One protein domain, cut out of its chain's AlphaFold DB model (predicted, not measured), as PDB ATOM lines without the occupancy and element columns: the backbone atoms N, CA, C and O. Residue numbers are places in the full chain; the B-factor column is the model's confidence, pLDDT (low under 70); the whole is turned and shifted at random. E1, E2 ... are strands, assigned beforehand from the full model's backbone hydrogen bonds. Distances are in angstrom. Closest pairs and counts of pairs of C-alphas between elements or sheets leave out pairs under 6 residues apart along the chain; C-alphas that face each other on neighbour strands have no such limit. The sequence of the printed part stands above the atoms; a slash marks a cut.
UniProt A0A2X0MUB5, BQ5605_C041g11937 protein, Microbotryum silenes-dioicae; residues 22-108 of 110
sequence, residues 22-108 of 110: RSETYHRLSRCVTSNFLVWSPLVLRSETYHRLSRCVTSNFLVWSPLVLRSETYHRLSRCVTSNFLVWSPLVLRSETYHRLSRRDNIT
ATOM      1  N   ARG A  22     170.870  40.970 -77.401       83.06
ATOM      2  CA  ARG A  22     170.173  39.690 -77.317       83.06
ATOM      3  C   ARG A  22     170.132  39.056 -78.704       83.06
ATOM      4  O   ARG A  22     169.636  39.672 -79.639       83.06
ATOM      5  N   SER A  23     170.647  37.841 -78.812       78.19
ATOM      6  CA  SER A  23     170.591  37.002 -80.018       78.19
ATOM      7  C   SER A  23     170.696  35.552 -79.583       78.19
ATOM      8  O   SER A  23     171.353  35.282 -78.586       78.19
ATOM      9  N   GLU A  24     170.117  34.618 -80.319       77.38
ATOM     10  CA  GLU A  24     170.279  33.179 -80.061       77.38
ATOM     11  C   GLU A  24     171.741  32.746 -80.209       77.38
ATOM     12  O   GLU A  24     172.266  31.998 -79.386       77.38
ATOM     13  N   THR A  25     172.444  33.323 -81.187       71.62
ATOM     14  CA  THR A  25     173.853  33.026 -81.451       71.62
ATOM     15  C   THR A  25     174.677  34.298 -81.641       71.62
ATOM     16  O   THR A  25     174.245  35.274 -82.268       71.62
ATOM     17  N   TYR A  26     175.901  34.291 -81.113       70.31
ATOM     18  CA  TYR A  26     176.925  35.283 -81.431       70.31
ATOM     19  C   TYR A  26     178.277  34.616 -81.667       70.31
ATOM     20  O   TYR A  26     178.894  34.021 -80.779       70.31
ATOM     21  N   HIS A  27     178.821  34.820 -82.862       70.44
ATOM     22  CA  HIS A  27     180.129  34.268 -83.201       70.44
ATOM     23  C   HIS A  27     181.282  35.166 -82.752       70.44
ATOM     24  O   HIS A  27     182.264  34.682 -82.186       70.44
ATOM     25  N   ARG A  28     181.195  36.483 -82.969       78.69
ATOM     26  CA  ARG A  28     182.269  37.395 -82.565       78.69
ATOM     27  C   ARG A  28     181.763  38.808 -82.319       78.69
ATOM     28  O   ARG A  28     181.229  39.447 -83.220       78.69
ATOM     29  N   LEU A  29     181.989  39.293 -81.101       83.06
ATOM     30  CA  LEU A  29     181.698  40.663 -80.700       83.06
ATOM     31  C   LEU A  29     182.966  41.330 -80.174       83.06
ATOM     32  O   LEU A  29     183.704  40.772 -79.355       83.06
ATOM     33  N   SER A  30     183.194  42.546 -80.641       86.38
ATOM     34  CA  SER A  30     184.357  43.360 -80.314       86.38
ATOM     35  C   SER A  30     183.902  44.771 -79.995       86.38
ATOM     36  O   SER A  30     183.270  45.420 -80.825       86.38
ATOM     37  N   ARG A  31     184.220  45.242 -78.789       86.81
ATOM     38  CA  ARG A  31     183.852  46.591 -78.358       86.81
ATOM     39  C   ARG A  31     185.039  47.340 -77.776       86.81
ATOM     40  O   ARG A  31     185.652  46.852 -76.827       86.81
ATOM     41  N   CYS A  32     185.293  48.533 -78.298       89.81
ATOM     42  CA  CYS A  32     186.322  49.447 -77.818       89.81
ATOM     43  C   CYS A  32     185.668  50.757 -77.376       89.81
ATOM     44  O   CYS A  32     184.879  51.338 -78.115       89.81
ATOM     45  N   VAL A  33     185.959  51.207 -76.160       88.31
ATOM     46  CA  VAL A  33     185.433  52.471 -75.637       88.31
ATOM     47  C   VAL A  33     186.577  53.254 -75.023       88.31
ATOM     48  O   VAL A  33     187.240  52.738 -74.125       88.31
ATOM     49  N   THR A  34     186.818  54.471 -75.502       89.06
ATOM     50  CA  THR A  34     187.966  55.275 -75.076       89.06
ATOM     51  C   THR A  34     187.552  56.690 -74.689       89.06
ATOM     52  O   THR A  34     186.745  57.324 -75.362       89.06
ATOM     53  N   SER A  35     188.092  57.217 -73.595       89.62
ATOM     54  CA  SER A  35     187.940  58.636 -73.261       89.62
ATOM     55  C   SER A  35     189.157  59.190 -72.542       89.62
ATOM     56  O   SER A  35     189.907  58.416 -71.970       89.62
ATOM     57  N   ASN A  36     189.362  60.508 -72.504       87.44
ATOM     58  CA  ASN A  36     190.381  61.054 -71.604       87.44
ATOM     59  C   ASN A  36     189.833  61.181 -70.178       87.44
ATOM     60  O   ASN A  36     190.537  60.841 -69.234       87.44
ATOM     61  N   PHE A  37     188.578  61.597 -69.999       86.75
ATOM     62  CA  PHE A  37     188.022  61.831 -68.666       86.75
ATOM     63  C   PHE A  37     187.207  60.626 -68.174       86.75
ATOM     64  O   PHE A  37     187.724  59.756 -67.473       86.75
ATOM     65  N   LEU A  38     185.939  60.518 -68.560       87.62
ATOM     66  CA  LEU A  38     185.005  59.552 -67.985       87.62
ATOM     67  C   LEU A  38     184.495  58.576 -69.039       87.62
ATOM     68  O   LEU A  38     183.954  58.972 -70.069       87.62
ATOM     69  N   VAL A  39     184.586  57.279 -68.744       90.19
ATOM     70  CA  VAL A  39     183.879  56.254 -69.515       90.19
ATOM     71  C   VAL A  39     182.817  55.598 -68.655       90.19
ATOM     72  O   VAL A  39     183.141  54.920 -67.683       90.19
ATOM     73  N   TRP A  40     181.562  55.693 -69.085       89.69
ATOM     74  CA  TRP A  40     180.466  54.900 -68.550       89.69
ATOM     75  C   TRP A  40     179.890  53.997 -69.642       89.69
ATOM     76  O   TRP A  40     179.224  54.436 -70.579       89.69
ATOM     77  N   SER A  41     180.210  52.705 -69.561       89.38
ATOM     78  CA  SER A  41     179.931  51.759 -70.645       89.38
ATOM     79  C   SER A  41     179.436  50.404 -70.140       89.38
ATOM     80  O   SER A  41     180.113  49.395 -70.319       89.38
ATOM     81  N   PRO A  42     178.259  50.289 -69.514       90.31
ATOM     82  CA  PRO A  42     177.722  48.972 -69.180       90.31
ATOM     83  C   PRO A  42     177.543  48.109 -70.445       90.31
ATOM     84  O   PRO A  42     177.272  48.619 -71.535       90.31
ATOM     85  N   LEU A  43     177.763  46.798 -70.318       88.19
ATOM     86  CA  LEU A  43     177.489  45.822 -71.378       88.19
ATOM     87  C   LEU A  43     176.720  44.649 -70.792       88.19
ATOM     88  O   LEU A  43     177.217  43.988 -69.877       88.19
ATOM     89  N   VAL A  44     175.550  44.381 -71.358       89.50
ATOM     90  CA  VAL A  44     174.737  43.212 -71.034       89.50
ATOM     91  C   VAL A  44     174.538  42.400 -72.302       89.50
ATOM     92  O   VAL A  44     174.092  42.916 -73.324       89.50
ATOM     93  N   LEU A  45     174.895  41.127 -72.236       85.12
ATOM     94  CA  LEU A  45     174.854  40.208 -73.363       85.12
ATOM     95  C   LEU A  45     174.112  38.950 -72.953       85.12
ATOM     96  O   LEU A  45     174.442  38.328 -71.940       85.12
ATOM     97  N   ARG A  46     173.108  38.592 -73.752       84.75
ATOM     98  CA  ARG A  46     172.329  37.374 -73.574       84.75
ATOM     99  C   ARG A  46     172.262  36.599 -74.881       84.75
ATOM    100  O   ARG A  46     171.814  37.133 -75.892       84.75
ATOM    101  N   SER A  47     172.667  35.338 -74.828       79.50
ATOM    102  CA  SER A  47     172.597  34.415 -75.960       79.50
ATOM    103  C   SER A  47     172.573  32.984 -75.488       79.50
ATOM    104  O   SER A  47     172.843  32.751 -74.322       79.50
ATOM    105  N   GLU A  48     172.277  32.036 -76.360       78.75
ATOM    106  CA  GLU A  48     172.426  30.614 -76.049       78.75
ATOM    107  C   GLU A  48     173.881  30.204 -76.294       78.75
ATOM    108  O   GLU A  48     174.524  29.599 -75.433       78.75
ATOM    109  N   THR A  49     174.468  30.678 -77.401       70.81
ATOM    110  CA  THR A  49     175.849  30.364 -77.790       70.81
ATOM    111  C   THR A  49     176.698  31.615 -78.034       70.81
ATOM    112  O   THR A  49     176.361  32.502 -78.823       70.81
ATOM    113  N   TYR A  50     177.862  31.683 -77.381       68.56
ATOM    114  CA  TYR A  50     178.876  32.707 -77.644       68.56
ATOM    115  C   TYR A  50     180.244  32.097 -77.921       68.56
ATOM    116  O   TYR A  50     180.872  31.479 -77.056       68.56
ATOM    117  N   HIS A  51     180.802  32.405 -79.091       70.25
ATOM    118  CA  HIS A  51     182.137  31.921 -79.440       70.25
ATOM    119  C   HIS A  51     183.262  32.862 -78.988       70.25
ATOM    120  O   HIS A  51     184.263  32.409 -78.429       70.25
ATOM    121  N   ARG A  52     183.143  34.181 -79.191       80.81
ATOM    122  CA  ARG A  52     184.220  35.105 -78.800       80.81
ATOM    123  C   ARG A  52     183.730  36.507 -78.465       80.81
ATOM    124  O   ARG A  52     183.164  37.187 -79.316       80.81
ATOM    125  N   LEU A  53     184.056  36.972 -77.261       84.25
ATOM    126  CA  LEU A  53     183.889  38.364 -76.852       84.25
ATOM    127  C   LEU A  53     185.243  39.004 -76.551       84.25
ATOM    128  O   LEU A  53     186.003  38.510 -75.717       84.25
ATOM    129  N   SER A  54     185.518  40.136 -77.191       87.69
ATOM    130  CA  SER A  54     186.639  41.007 -76.845       87.69
ATOM    131  C   SER A  54     186.153  42.398 -76.488       87.69
ATOM    132  O   SER A  54     185.430  43.026 -77.258       87.69
ATOM    133  N   ARG A  55     186.564  42.896 -75.328       87.44
ATOM    134  CA  ARG A  55     186.166  44.217 -74.859       87.44
ATOM    135  C   ARG A  55     187.365  44.979 -74.321       87.44
ATOM    136  O   ARG A  55     188.036  44.480 -73.424       87.44
ATOM    137  N   CYS A  56     187.553  46.197 -74.811       89.81
ATOM    138  CA  CYS A  56     188.570  47.131 -74.351       89.81
ATOM    139  C   CYS A  56     187.893  48.422 -73.896       89.81
ATOM    140  O   CYS A  56     187.088  48.995 -74.630       89.81
ATOM    141  N   VAL A  57     188.185  48.863 -72.680       87.88
ATOM    142  CA  VAL A  57     187.696  50.135 -72.153       87.88
ATOM    143  C   VAL A  57     188.869  50.889 -71.566       87.88
ATOM    144  O   VAL A  57     189.536  50.363 -70.684       87.88
ATOM    145  N   THR A  58     189.125  52.098 -72.042       87.50
ATOM    146  CA  THR A  58     190.244  52.902 -71.555       87.50
ATOM    147  C   THR A  58     189.774  54.294 -71.190       87.50
ATOM    148  O   THR A  58     189.065  54.935 -71.968       87.50
ATOM    149  N   SER A  59     190.196  54.784 -70.032       87.69
ATOM    150  CA  SER A  59     190.189  56.215 -69.768       87.69
ATOM    151  C   SER A  59     191.484  56.682 -69.130       87.69
ATOM    152  O   SER A  59     192.261  55.849 -68.678       87.69
ATOM    153  N   ASN A  60     191.745  57.990 -69.092       86.94
ATOM    154  CA  ASN A  60     192.806  58.483 -68.217       86.94
ATOM    155  C   ASN A  60     192.258  58.654 -66.797       86.94
ATOM    156  O   ASN A  60     192.930  58.250 -65.863       86.94
ATOM    157  N   PHE A  61     191.034  59.158 -66.614       85.62
ATOM    158  CA  PHE A  61     190.486  59.438 -65.281       85.62
ATOM    159  C   PHE A  61     189.670  58.265 -64.704       85.62
ATOM    160  O   PHE A  61     190.205  57.425 -63.978       85.62
ATOM    161  N   LEU A  62     188.383  58.164 -65.036       85.69
ATOM    162  CA  LEU A  62     187.474  57.188 -64.426       85.69
ATOM    163  C   LEU A  62     186.892  56.233 -65.463       85.69
ATOM    164  O   LEU A  62     186.440  56.658 -66.532       85.69
ATOM    165  N   VAL A  63     186.846  54.945 -65.130       88.25
ATOM    166  CA  VAL A  63     186.117  53.942 -65.905       88.25
ATOM    167  C   VAL A  63     185.055  53.275 -65.047       88.25
ATOM    168  O   VAL A  63     185.374  52.557 -64.106       88.25
ATOM    169  N   TRP A  64     183.796  53.384 -65.467       88.94
ATOM    170  CA  TRP A  64     182.698  52.570 -64.966       88.94
ATOM    171  C   TRP A  64     182.135  51.674 -66.071       88.94
ATOM    172  O   TRP A  64     181.487  52.115 -67.023       88.94
ATOM    173  N   SER A  65     182.446  50.382 -66.005       88.69
ATOM    174  CA  SER A  65     182.318  49.502 -67.166       88.69
ATOM    175  C   SER A  65     181.881  48.072 -66.797       88.69
ATOM    176  O   SER A  65     182.558  47.092 -67.120       88.69
ATOM    177  N   PRO A  66     180.721  47.913 -66.129       90.31
ATOM    178  CA  PRO A  66     180.227  46.597 -65.742       90.31
ATOM    179  C   PRO A  66     179.982  45.718 -66.978       90.31
ATOM    180  O   PRO A  66     179.623  46.202 -68.061       90.31
ATOM    181  N   LEU A  67     180.217  44.415 -66.828       87.88
ATOM    182  CA  LEU A  67     179.975  43.407 -67.855       87.88
ATOM    183  C   LEU A  67     179.121  42.283 -67.276       87.88
ATOM    184  O   LEU A  67     179.554  41.613 -66.343       87.88
ATOM    185  N   VAL A  68     177.949  42.062 -67.865       89.50
ATOM    186  CA  VAL A  68     177.063  40.943 -67.539       89.50
ATOM    187  C   VAL A  68     176.905  40.073 -68.777       89.50
ATOM    188  O   VAL A  68     176.418  40.537 -69.808       89.50
ATOM    189  N   LEU A  69     177.327  38.818 -68.675       84.88
ATOM    190  CA  LEU A  69     177.196  37.812 -69.720       84.88
ATOM    191  C   LEU A  69     176.310  36.677 -69.233       84.88
ATOM    192  O   LEU A  69     176.554  36.112 -68.165       84.88
ATOM    193  N   ARG A  70     175.318  36.318 -70.043       84.88
ATOM    194  CA  ARG A  70     174.497  35.133 -69.828       84.88
ATOM    195  C   ARG A  70     174.434  34.315 -71.106       84.88
ATOM    196  O   ARG A  70     173.898  34.796 -72.104       84.88
ATOM    197  N   SER A  71     174.937  33.090 -71.044       79.31
ATOM    198  CA  SER A  71     174.696  32.095 -72.084       79.31
ATOM    199  C   SER A  71     174.776  30.681 -71.580       79.31
ATOM    200  O   SER A  71     175.197  30.464 -70.458       79.31
ATOM    201  N   GLU A  72     174.362  29.726 -72.396       79.50
ATOM    202  CA  GLU A  72     174.505  28.309 -72.079       79.50
ATOM    203  C   GLU A  72     175.945  27.870 -72.373       79.50
ATOM    204  O   GLU A  72     176.614  27.279 -71.521       79.50
ATOM    205  N   THR A  73     176.489  28.297 -73.518       69.69
ATOM    206  CA  THR A  73     177.868  27.998 -73.930       69.69
ATOM    207  C   THR A  73     178.688  29.266 -74.187       69.69
ATOM    208  O   THR A  73     178.284  30.160 -74.943       69.69
ATOM    209  N   TYR A  74     179.864  29.365 -73.552       65.31
ATOM    210  CA  TYR A  74     180.850  30.429 -73.792       65.31
ATOM    211  C   TYR A  74     182.236  29.852 -74.097       65.31
ATOM    212  O   TYR A  74     182.862  29.204 -73.257       65.31
ATOM    213  N   HIS A  75     182.801  30.182 -75.261       69.31
ATOM    214  CA  HIS A  75     184.138  29.693 -75.619       69.31
ATOM    215  C   HIS A  75     185.279  30.627 -75.196       69.31
ATOM    216  O   HIS A  75     186.279  30.163 -74.646       69.31
ATOM    217  N   ARG A  76     185.185  31.944 -75.430       81.06
ATOM    218  CA  ARG A  76     186.288  32.855 -75.077       81.06
ATOM    219  C   ARG A  76     185.834  34.263 -74.722       81.06
ATOM    220  O   ARG A  76     185.258  34.962 -75.555       81.06
ATOM    221  N   LEU A  77     186.222  34.714 -73.532       84.31
ATOM    222  CA  LEU A  77     186.105  36.103 -73.102       84.31
ATOM    223  C   LEU A  77     187.493  36.716 -72.905       84.31
ATOM    224  O   LEU A  77     188.304  36.199 -72.140       84.31
ATOM    225  N   SER A  78     187.752  37.843 -73.564       87.62
ATOM    226  CA  SER A  78     188.895  38.716 -73.286       87.62
ATOM    227  C   SER A  78     188.405  40.111 -72.928       87.62
ATOM    228  O   SER A  78     187.697  40.740 -73.720       87.62
ATOM    229  N   ARG A  79     188.791  40.603 -71.755       87.00
ATOM    230  CA  ARG A  79     188.419  41.929 -71.274       87.00
ATOM    231  C   ARG A  79     189.651  42.692 -70.808       87.00
ATOM    232  O   ARG A  79     190.381  42.191 -69.959       87.00
ATOM    233  N   CYS A  80     189.813  43.903 -71.319       89.38
ATOM    234  CA  CYS A  80     190.837  44.854 -70.919       89.38
ATOM    235  C   CYS A  80     190.154  46.137 -70.448       89.38
ATOM    236  O   CYS A  80     189.386  46.735 -71.205       89.38
ATOM    237  N   VAL A  81     190.409  46.550 -69.213       87.12
ATOM    238  CA  VAL A  81     189.953  47.833 -68.684       87.12
ATOM    239  C   VAL A  81     191.153  48.585 -68.138       87.12
ATOM    240  O   VAL A  81     191.869  48.042 -67.308       87.12
ATOM    241  N   THR A  82     191.375  49.813 -68.591       86.81
ATOM    242  CA  THR A  82     192.518  50.624 -68.168       86.81
ATOM    243  C   THR A  82     192.047  51.991 -67.698       86.81
ATOM    244  O   THR A  82     191.262  52.630 -68.398       86.81
ATOM    245  N   SER A  83     192.537  52.442 -66.546       86.75
ATOM    246  CA  SER A  83     192.464  53.845 -66.127       86.75
ATOM    247  C   SER A  83     193.770  54.297 -65.486       86.75
ATOM    248  O   SER A  83     194.496  53.454 -64.973       86.75
ATOM    249  N   ASN A  84     194.035  55.602 -65.408       87.00
ATOM    250  CA  ASN A  84     195.116  56.094 -64.544       87.00
ATOM    251  C   ASN A  84     194.635  56.351 -63.106       87.00
ATOM    252  O   ASN A  84     195.437  56.228 -62.191       87.00
ATOM    253  N   PHE A  85     193.339  56.628 -62.879       84.62
ATOM    254  CA  PHE A  85     192.818  56.906 -61.527       84.62
ATOM    255  C   PHE A  85     191.950  55.784 -60.950       84.62
ATOM    256  O   PHE A  85     192.400  55.087 -60.046       84.62
ATOM    257  N   LEU A  86     190.710  55.587 -61.427       83.56
ATOM    258  CA  LEU A  86     189.836  54.533 -60.881       83.56
ATOM    259  C   LEU A  86     189.148  53.699 -61.959       83.56
ATOM    260  O   LEU A  86     188.541  54.214 -62.904       83.56
ATOM    261  N   VAL A  87     189.139  52.388 -61.715       85.75
ATOM    262  CA  VAL A  87     188.337  51.417 -62.455       85.75
ATOM    263  C   VAL A  87     187.280  50.813 -61.542       85.75
ATOM    264  O   VAL A  87     187.594  50.154 -60.554       85.75
ATOM    265  N   TRP A  88     186.020  50.914 -61.956       86.56
ATOM    266  CA  TRP A  88     184.942  50.070 -61.466       86.56
ATOM    267  C   TRP A  88     184.338  49.257 -62.615       86.56
ATOM    268  O   TRP A  88     183.618  49.757 -63.478       86.56
ATOM    269  N   SER A  89     184.666  47.971 -62.677       85.56
ATOM    270  CA  SER A  89     184.299  47.104 -63.803       85.56
ATOM    271  C   SER A  89     183.911  45.704 -63.320       85.56
ATOM    272  O   SER A  89     184.598  44.720 -63.614       85.56
ATOM    273  N   PRO A  90     182.807  45.555 -62.569       88.12
ATOM    274  CA  PRO A  90     182.376  44.237 -62.125       88.12
ATOM    275  C   PRO A  90     182.091  43.329 -63.329       88.12
ATOM    276  O   PRO A  90     181.701  43.784 -64.410       88.12
ATOM    277  N   LEU A  91     182.358  42.038 -63.147       85.69
ATOM    278  CA  LEU A  91     182.165  41.008 -64.156       85.69
ATOM    279  C   LEU A  91     181.221  39.954 -63.593       85.69
ATOM    280  O   LEU A  91     181.564  39.293 -62.619       85.69
ATOM    281  N   VAL A  92     180.064  39.792 -64.226       87.00
ATOM    282  CA  VAL A  92     179.103  38.737 -63.917       87.00
ATOM    283  C   VAL A  92     179.017  37.825 -65.128       87.00
ATOM    284  O   VAL A  92     178.617  38.259 -66.208       87.00
ATOM    285  N   LEU A  93     179.418  36.569 -64.953       82.44
ATOM    286  CA  LEU A  93     179.329  35.529 -65.971       82.44
ATOM    287  C   LEU A  93     178.385  34.450 -65.473       82.44
ATOM    288  O   LEU A  93     178.583  33.911 -64.388       82.44
ATOM    289  N   ARG A  94     177.380  34.123 -66.278       82.12
ATOM    290  CA  ARG A  94     176.537  32.957 -66.061       82.12
ATOM    291  C   ARG A  94     176.600  32.093 -67.304       82.12
ATOM    292  O   ARG A  94     176.073  32.499 -68.341       82.12
ATOM    293  N   SER A  95     177.249  30.940 -67.175       76.56
ATOM    294  CA  SER A  95     177.223  29.908 -68.198       76.56
ATOM    295  C   SER A  95     177.263  28.503 -67.648       76.56
ATOM    296  O   SER A  95     177.741  28.284 -66.538       76.56
ATOM    297  N   GLU A  96     176.714  27.577 -68.426       77.38
ATOM    298  CA  GLU A  96     176.717  26.152 -68.099       77.38
ATOM    299  C   GLU A  96     178.055  25.524 -68.494       77.38
ATOM    300  O   GLU A  96     178.575  24.661 -67.795       77.38
ATOM    301  N   THR A  97     178.677  26.033 -69.563       70.31
ATOM    302  CA  THR A  97     180.029  25.651 -69.985       70.31
ATOM    303  C   THR A  97     180.889  26.884 -70.268       70.31
ATOM    304  O   THR A  97     180.422  27.884 -70.826       70.31
ATOM    305  N   TYR A  98     182.159  26.851 -69.851       65.06
ATOM    306  CA  TYR A  98     183.137  27.893 -70.166       65.06
ATOM    307  C   TYR A  98     184.513  27.302 -70.478       65.06
ATOM    308  O   TYR A  98     184.985  26.403 -69.789       65.06
ATOM    309  N   HIS A  99     185.182  27.843 -71.502       66.94
ATOM    310  CA  HIS A  99     186.498  27.340 -71.923       66.94
ATOM    311  C   HIS A  99     187.666  28.277 -71.599       66.94
ATOM    312  O   HIS A  99     188.747  27.804 -71.254       66.94
ATOM    313  N   ARG A 100     187.507  29.605 -71.718       77.62
ATOM    314  CA  ARG A 100     188.613  30.533 -71.426       77.62
ATOM    315  C   ARG A 100     188.155  31.941 -71.058       77.62
ATOM    316  O   ARG A 100     187.548  32.641 -71.871       77.62
ATOM    317  N   LEU A 101     188.560  32.387 -69.871       82.06
ATOM    318  CA  LEU A 101     188.428  33.764 -69.403       82.06
ATOM    319  C   LEU A 101     189.804  34.431 -69.329       82.06
ATOM    320  O   LEU A 101     190.732  33.900 -68.730       82.06
ATOM    321  N   SER A 102     189.930  35.616 -69.919       84.31
ATOM    322  CA  SER A 102     191.067  36.510 -69.735       84.31
ATOM    323  C   SER A 102     190.546  37.888 -69.347       84.31
ATOM    324  O   SER A 102     189.777  38.508 -70.085       84.31
ATOM    325  N   ARG A 103     190.945  38.351 -68.166       83.69
ATOM    326  CA  ARG A 103     190.586  39.656 -67.620       83.69
ATOM    327  C   ARG A 103     191.873  40.382 -67.245       83.69
ATOM    328  O   ARG A 103     192.696  39.827 -66.526       83.69
ATOM    329  N   ARG A 104     192.027  41.606 -67.739       84.00
ATOM    330  CA  ARG A 104     193.093  42.536 -67.370       84.00
ATOM    331  C   ARG A 104     192.438  43.854 -66.989       84.00
ATOM    332  O   ARG A 104     191.881  44.526 -67.851       84.00
ATOM    333  N   ASP A 105     192.504  44.199 -65.714       79.31
ATOM    334  CA  ASP A 105     192.168  45.537 -65.246       79.31
ATOM    335  C   ASP A 105     193.496  46.193 -64.841       79.31
ATOM    336  O   ASP A 105     194.235  45.617 -64.046       79.31
ATOM    337  N   ASN A 106     193.848  47.320 -65.458       79.56
ATOM    338  CA  ASN A 106     195.096  48.033 -65.203       79.56
ATOM    339  C   ASN A 106     194.789  49.429 -64.657       79.56
ATOM    340  O   ASN A 106     194.063  50.191 -65.297       79.56
ATOM    341  N   ILE A 107     195.341  49.744 -63.487       77.31
ATOM    342  CA  ILE A 107     195.321  51.090 -62.919       77.31
ATOM    343  C   ILE A 107     196.762  51.586 -62.938       77.31
ATOM    344  O   ILE A 107     197.565  51.195 -62.094       77.31
ATOM    345  N   THR A 108     197.110  52.391 -63.938       65.69
ATOM    346  CA  THR A 108     198.422  53.043 -64.027       65.69
ATOM    347  C   THR A 108     198.375  54.335 -63.227       65.69
ATOM    348  O   THR A 108     198.245  55.415 -63.795       65.69
TER     349      THR A 108
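What this domain is: This is residues 22 to 108 of the 110 residues of the protein "BQ5605_C041g11937 protein" of Microbotryum silenes-dioicae (UniProt A0A2X0MUB5). The chain is wound as a flattened solenoid of three stacked turns, E1 to E3, E4 to E6 and E7 to E9, with E10 beginning a fourth. In each turn one long strand makes one wall, and two short strands, one running on into the other, make the opposite wall. The printed part has 87 residues with ten named strands, E1 to E10 in order, and no named helix; the class is all strand. The sheets E1 E4 E7 E10, E2 E5 E8 and E3 E6 E9 are each parallel. The whole is compact, with a radius of gyration of the C-alphas of 13.0 A, and elongated, spanning 36 by 20 by 17 A.

How they stand to each other: E1, residues 25 to 35, and E4, residues 49 to 59, are parallel neighbours at 1 degree, with N 29 and O 52 3.0 A apart, within hydrogen-bond range. E7, residues 73 to 83, is parallel to E4, with N 53 and O 76 at 2.9 A. E10, residues 101 to 107, is parallel to E7, with N 102 and O 77 at 2.8 A. E2, residues 38 to 40, E5, residues 62 to 64, and E8, residues 86 to 88, form the second sheet; N 39 and O 62 are 3.0 A apart, N 63 and O 86 2.9 A. E3, residues 43 to 46, E6, residues 67 to 70, and E9, residues 91 to 94, form the third; N 45 and O 68 are 2.9 A apart, N 69 and O 92 2.8 A. The three make a stack of sheets, that is, sheets face to face: the first faces the second at 8.2 A centre to centre and the third at 10.0 A. The closest C-alphas of E2 and E4 are those of Val 39 and Ser 59, 6.3 A apart.

Where its parts are: E1 begins at C-alpha 25 (173.853, 33.026, -81.451), is 30.4 A long and bends by 58 degrees at residue 28. E4, 30.6 A, bends by 55 degrees at residue 52, and E7, 30.7 A, by 54 degrees at residue 76. E2 runs on into E3 at 18 degrees, across a break of 2 residues. E10, 19.7 A, ends at C-alpha 107 (195.321, 51.090, -62.919).

The domain as a whole: The C-alphas of Glu 24 and Thr 108, the two farthest apart, are 38.0 A from each other. The printed part has no cut. The links are tight except E9 to E10, which is short with 6 residues. Mean pLDDT of the printed part is 82.7; residues 50, 73 to 75, 98 to 99 and 108 are under 70.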